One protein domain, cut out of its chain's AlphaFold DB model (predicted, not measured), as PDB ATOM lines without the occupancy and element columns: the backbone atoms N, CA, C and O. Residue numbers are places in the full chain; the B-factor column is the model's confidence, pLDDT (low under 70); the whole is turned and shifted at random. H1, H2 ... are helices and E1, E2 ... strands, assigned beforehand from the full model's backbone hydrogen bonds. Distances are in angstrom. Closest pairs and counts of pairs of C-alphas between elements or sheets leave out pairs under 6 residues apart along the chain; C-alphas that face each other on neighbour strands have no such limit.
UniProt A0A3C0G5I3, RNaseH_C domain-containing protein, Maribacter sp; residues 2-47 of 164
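This is residues 2 to 47 of the 164 residues of the protein "RNaseH_C domain-containing protein" of Maribacter sp (UniProt A0A3C0G5I3). Two parallel strands, E1 and E2, make a small ribbon with helix H2 packed over E2; residues 6 to 11, after short H1, loop out at one end, and residues 41 to 42 fold back beside E2. The 46 printed residues run H1, E1, H2, E2, a mixed class with under half in named elements. The whole is compact, radius of gyration of the C-alphas 10.8 A, spanning 33 by 19 by 13 A.

From H1, residues 2 to 5, go to E1, residues 14 to 17, parallel to E2, residues 32 to 36; N 16 and O 33 are 2.8 A apart, within hydrogen-bond range. Between them H2, residues 21 to 28, completes a strand-helix-strand unit, parallel strands joined through a helix, with a right-handed crossover. The closest C-alphas of H2 and E2, Gln 27 and Arg 33, are 6.8 A apart. H2 has 0 of 4 O i to N i+4 pairs within range, but 4 of 5 O i to N i+3.

Find C-alpha 2, beginning H1, at (24.027, 17.558, -3.902). E1 spans 9.6 A, H2 13.4 A and E2 13.6 A, ending at C-alpha 36 (17.149, 9.414, -18.498).

The farthest C-alphas, Phe 8 and Leu 39, are 33.3 A apart. The printed part has no cut; residues 2 to 11 have pLDDT under 70.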
ATOM      1  N   VAL A   2      25.040  16.542  -3.512       57.56
ATOM      2  CA  VAL A   2      24.027  17.558  -3.902       57.56
ATOM      3  C   VAL A   2      23.675  18.519  -2.758       57.56
ATOM      4  O   VAL A   2      23.450  19.699  -2.994       57.56
ATOM      5  N   GLU A   3      23.720  18.046  -1.512       59.56
ATOM      6  CA  GLU A   3      23.511  18.857  -0.303       59.56
ATOM      7  C   GLU A   3      24.474  20.064  -0.210       59.56
ATOM      8  O   GLU A   3      24.066  21.130   0.235       59.56
ATOM      9  N   HIS A   4      25.702  19.954  -0.736       59.06
ATOM     10  CA  HIS A   4      26.674  21.060  -0.789       59.06
ATOM     11  C   HIS A   4      26.322  22.157  -1.794       59.06
ATOM     12  O   HIS A   4      26.864  23.245  -1.705       59.06
ATOM     13  N   THR A   5      25.410  21.914  -2.738       56.28
ATOM     14  CA  THR A   5      24.913  23.000  -3.607       56.28
ATOM     15  C   THR A   5      23.949  23.931  -2.868       56.28
ATOM     16  O   THR A   5      23.627  25.007  -3.358       56.28
ATOM     17  N   GLN A   6      23.472  23.527  -1.684       59.34
ATOM     18  CA  GLN A   6      22.515  24.296  -0.884       59.34
ATOM     19  C   GLN A   6      23.198  25.183   0.163       59.34
ATOM     20  O   GLN A   6      22.672  26.238   0.512       59.34
ATOM     21  N   GLU A   7      24.376  24.790   0.648       55.22
ATOM     22  CA  GLU A   7      25.205  25.584   1.555       55.22
ATOM     23  C   GLU A   7      26.495  25.961   0.825       55.22
ATOM     24  O   GLU A   7      27.233  25.065   0.448       55.22
ATOM     25  N   PHE A   8      26.758  27.270   0.674       45.88
ATOM     26  CA  PHE A   8      27.865  27.919  -0.071       45.88
ATOM     27  C   PHE A   8      27.548  28.545  -1.439       45.88
ATOM     28  O   PHE A   8      28.387  28.514  -2.328       45.88
ATOM     29  N   GLY A   9      26.404  29.216  -1.625       45.53
ATOM     30  CA  GLY A   9      26.253  30.221  -2.702       45.53
ATOM     31  C   GLY A   9      26.435  29.720  -4.147       45.53
ATOM     32  O   GLY A   9      26.398  30.520  -5.076       45.53
ATOM     33  N   GLN A  10      26.587  28.412  -4.343       54.19
ATOM     34  CA  GLN A  10      26.723  27.726  -5.618       54.19
ATOM     35  C   GLN A  10      25.406  27.018  -5.909       54.19
ATOM     36  O   GLN A  10      25.351  25.792  -5.964       54.19
ATOM     37  N   TYR A  11      24.338  27.805  -6.085       63.47
ATOM     38  CA  TYR A  11      23.054  27.395  -6.681       63.47
ATOM     39  C   TYR A  11      23.257  26.950  -8.148       63.47
ATOM     40  O   TYR A  11      22.564  27.380  -9.065       63.47
ATOM     41  N   GLU A  12      24.272  26.131  -8.389       78.56
ATOM     42  CA  GLU A  12      24.586  25.560  -9.673       78.56
ATOM     43  C   GLU A  12      23.472  24.589 -10.033       78.56
ATOM     44  O   GLU A  12      22.993  23.793  -9.217       78.56
ATOM     45  N   GLU A  13      23.030  24.704 -11.275       87.12
ATOM     46  CA  GLU A  13      22.085  23.774 -11.857       87.12
ATOM     47  C   GLU A  13      22.772  22.412 -11.985       87.12
ATOM     48  O   GLU A  13      23.750  22.252 -12.718       87.12
ATOM     49  N   VAL A  14      22.256  21.417 -11.265       90.69
ATOM     50  CA  VAL A  14      22.778  20.051 -11.282       90.69
ATOM     51  C   VAL A  14      21.935  19.208 -12.228       90.69
ATOM     52  O   VAL A  14      20.732  19.038 -12.020       90.69
ATOM     53  N   MET A  15      22.577  18.612 -13.233       93.06
ATOM     54  CA  MET A  15      21.965  17.610 -14.106       93.06
ATOM     55  C   MET A  15      22.488  16.214 -13.769       93.06
ATOM     56  O   MET A  15      23.645  15.886 -14.027       93.06
ATOM     57  N   ILE A  16      21.616  15.359 -13.243       94.56
ATOM     58  CA  ILE A  16      21.901  13.939 -13.037       94.56
ATOM     59  C   ILE A  16      21.551  13.184 -14.321       94.56
ATOM     60  O   ILE A  16      20.383  13.067 -14.690       94.56
ATOM     61  N   VAL A  17      22.548  12.626 -15.004       95.19
ATOM     62  CA  VAL A  17      22.326  11.785 -16.192       95.19
ATOM     63  C   VAL A  17      22.199  10.324 -15.761       95.19
ATOM     64  O   VAL A  17      23.166   9.567 -15.762       95.19
ATOM     65  N   SER A  18      20.994   9.915 -15.366       93.88
ATOM     66  CA  SER A  18      20.697   8.536 -14.969       93.88
ATOM     67  C   SER A  18      19.231   8.183 -15.212       93.88
ATOM     68  O   SER A  18      18.335   9.015 -15.071       93.88
ATOM     69  N   SER A  19      18.978   6.923 -15.566       91.81
ATOM     70  CA  SER A  19      17.618   6.373 -15.672       91.81
ATOM     71  C   SER A  19      17.113   5.780 -14.352       91.81
ATOM     72  O   SER A  19      15.957   5.364 -14.282       91.81
ATOM     73  N   ASP A  20      17.969   5.734 -13.331       90.19
ATOM     74  CA  ASP A  20      17.651   5.206 -12.009       90.19
ATOM     75  C   ASP A  20      16.695   6.140 -11.256       90.19
ATOM     76  O   ASP A  20      16.902   7.353 -11.201       90.19
ATOM     77  N   LYS A  21      15.634   5.584 -10.673       88.31
ATOM     78  CA  LYS A  21      14.613   6.363  -9.965       88.31
ATOM     79  C   LYS A  21      15.070   6.811  -8.582       88.31
ATOM     80  O   LYS A  21      14.425   7.676  -7.997       88.31
ATOM     81  N   ASP A  22      16.180   6.295  -8.084       88.56
ATOM     82  CA  ASP A  22      16.637   6.569  -6.725       88.56
ATOM     83  C   ASP A  22      17.073   8.011  -6.541       88.56
ATOM     84  O   ASP A  22      16.816   8.612  -5.500       88.56
ATOM     85  N   PHE A  23      17.626   8.613  -7.590       92.31
ATOM     86  CA  PHE A  23      18.007  10.021  -7.600       92.31
ATOM     87  C   PHE A  23      16.811  10.981  -7.593       92.31
ATOM     88  O   PHE A  23      16.990  12.157  -7.270       92.31
ATOM     89  N   LEU A  24      15.584  10.505  -7.846       92.19
ATOM     90  CA  LEU A  24      14.383  11.343  -7.770       92.19
ATOM     91  C   LEU A  24      14.168  11.912  -6.364       92.19
ATOM     92  O   LEU A  24      13.661  13.024  -6.226       92.19
ATOM     93  N   GLN A  25      14.636  11.225  -5.316       93.06
ATOM     94  CA  GLN A  25      14.581  11.742  -3.944       93.06
ATOM     95  C   GLN A  25      15.382  13.048  -3.756       93.06
ATOM     96  O   GLN A  25      15.090  13.838  -2.855       93.06
ATOM     97  N   LEU A  26      16.378  13.302  -4.617       90.81
ATOM     98  CA  LEU A  26      17.200  14.515  -4.600       90.81
ATOM     99  C   LEU A  26      16.500  15.707  -5.267       90.81
ATOM    100  O   LEU A  26      16.879  16.846  -5.006       90.81
ATOM    101  N   GLN A  27      15.419  15.481  -6.021       89.44
ATOM    102  CA  GLN A  27      14.578  16.546  -6.596       89.44
ATOM    103  C   GLN A  27      13.729  17.284  -5.548       89.44
ATOM    104  O   GLN A  27      12.895  18.122  -5.883       89.44
ATOM    105  N   LYS A  28      13.946  17.005  -4.255       85.25
ATOM    106  CA  LYS A  28      13.526  17.889  -3.160       85.25
ATOM    107  C   LYS A  28      14.224  19.259  -3.214       85.25
ATOM    108  O   LYS A  28      13.734  20.196  -2.588       85.25
ATOM    109  N   TYR A  29      15.349  19.360  -3.927       86.62
ATOM    110  CA  TYR A  29      16.056  20.604  -4.222       86.62
ATOM    111  C   TYR A  29      15.673  21.115  -5.616       86.62
ATOM    112  O   TYR A  29      15.661  20.352  -6.581       86.62
ATOM    113  N   ASN A  30      15.367  22.409  -5.730       85.81
ATOM    114  CA  ASN A  30      14.800  22.985  -6.957       85.81
ATOM    115  C   ASN A  30      15.792  23.059  -8.132       85.81
ATOM    116  O   ASN A  30      15.358  23.054  -9.279       85.81
ATOM    117  N   ASN A  31      17.095  23.117  -7.850       88.62
ATOM    118  CA  ASN A  31      18.185  23.207  -8.831       88.62
ATOM    119  C   ASN A  31      18.687  21.830  -9.311       88.62
ATOM    120  O   ASN A  31      19.750  21.738  -9.919       88.62
ATOM    121  N   VAL A  32      17.968  20.743  -9.003       90.50
ATOM    122  CA  VAL A  32      18.362  19.374  -9.366       90.50
ATOM    123  C   VAL A  32      17.407  18.823 -10.414       90.50
ATOM    124  O   VAL A  32      16.216  18.629 -10.163       90.50
ATOM    125  N   ARG A  33      17.949  18.521 -11.591       93.75
ATOM    126  CA  ARG A  33      17.238  17.899 -12.712       93.75
ATOM    127  C   ARG A  33      17.827  16.532 -13.007       93.75
ATOM    128  O   ARG A  33      18.980  16.251 -12.681       93.75
ATOM    129  N   GLN A  34      17.029  15.673 -13.630       95.38
ATOM    130  CA  GLN A  34      17.467  14.334 -13.995       95.38
ATOM    131  C   GLN A  34      17.062  13.984 -15.424       95.38
ATOM    132  O   GLN A  34      15.886  14.058 -15.779       95.38
ATOM    133  N   TRP A  35      18.032  13.539 -16.220       96.38
ATOM    134  CA  TRP A  35      17.839  13.056 -17.581       96.38
ATOM    135  C   TRP A  35      18.020  11.541 -17.659       96.38
ATOM    136  O   TRP A  35      19.075  11.009 -17.311       96.38
ATOM    137  N   SER A  36      17.023  10.839 -18.196       95.69
ATOM    138  CA  SER A  36      17.149   9.414 -18.498       95.69
ATOM    139  C   SER A  36      17.677   9.208 -19.907       95.69
ATOM    140  O   SER A  36      17.005   9.510 -20.891       95.69
ATOM    141  N   HIS A  37      18.862   8.608 -20.008       93.12
ATOM    142  CA  HIS A  37      19.453   8.208 -21.286       93.12
ATOM    143  C   HIS A  37      18.682   7.055 -21.960       93.12
ATOM    144  O   HIS A  37      18.691   6.955 -23.183       93.12
ATOM    145  N   ILE A  38      17.966   6.225 -21.184       93.88
ATOM    146  CA  ILE A  38      17.121   5.136 -21.708       93.88
ATOM    147  C   ILE A  38      15.825   5.694 -22.301       93.88
ATOM    148  O   ILE A  38      15.473   5.376 -23.433       93.88
ATOM    149  N   LEU A  39      15.114   6.542 -21.550       92.88
ATOM    150  CA  LEU A  39      13.833   7.114 -21.981       92.88
ATOM    151  C   LEU A  39      13.993   8.353 -22.869       92.88
ATOM    152  O   LEU A  39      13.004   8.818 -23.432       92.88
ATOM    153  N   LYS A  40      15.216   8.889 -22.970       94.25
ATOM    154  CA  LYS A  40      15.572  10.104 -23.717       94.25
ATOM    155  C   LYS A  40      14.697  11.303 -23.340       94.25
ATOM    156  O   LYS A  40      14.227  12.037 -24.207       94.25
ATOM    157  N   LYS A  41      14.445  11.468 -22.042       95.88
ATOM    158  CA  LYS A  41      13.656  12.574 -21.489       95.88
ATOM    159  C   LYS A  41      14.063  12.883 -20.059       95.88
ATOM    160  O   LYS A  41      14.624  12.031 -19.364       95.88
ATOM    161  N   GLU A  42      13.687  14.071 -19.602       95.00
ATOM    162  CA  GLU A  42      13.751  14.404 -18.185       95.00
ATOM    163  C   GLU A  42      12.732  13.594 -17.396       95.00
ATOM    164  O   GLU A  42      11.579  13.421 -17.810       95.00
ATOM    165  N   ILE A  43      13.173  13.082 -16.253       93.50
ATOM    166  CA  ILE A  43      12.301  12.429 -15.288       93.50
ATOM    167  C   ILE A  43      12.109  13.398 -14.134       93.50
ATOM    168  O   ILE A  43      13.075  13.922 -13.582       93.50
ATOM    169  N   LYS A  44      10.848  13.616 -13.769       92.38
ATOM    170  CA  LYS A  44      10.470  14.429 -12.623       92.38
ATOM    171  C   LYS A  44       9.541  13.647 -11.714       92.38
ATOM    172  O   LYS A  44       8.624  12.980 -12.197       92.38
ATOM    173  N   ASP A  45       9.766  13.770 -10.417       89.00
ATOM    174  CA  ASP A  45       8.863  13.258  -9.400       89.00
ATOM    175  C   ASP A  45       8.032  14.412  -8.817       89.00
ATOM    176  O   ASP A  45       8.606  15.370  -8.294       89.00
ATOM    177  N   PRO A  46       6.689  14.382  -8.914       88.56
ATOM    178  CA  PRO A  46       5.863  15.412  -8.297       88.56
ATOM    179  C   PRO A  46       5.926  15.363  -6.765       88.56
ATOM    180  O   PRO A  46       5.743  16.396  -6.116       88.56
ATOM    181  N   HIS A  47       6.148  14.186  -6.172       89.81
ATOM    182  CA  HIS A  47       6.044  13.927  -4.736       89.81
ATOM    183  C   HIS A  47       7.216  13.057  -4.226       89.81
ATOM    184  O   HIS A  47       6.985  11.985  -3.654       89.81
TER     185      HIS A  47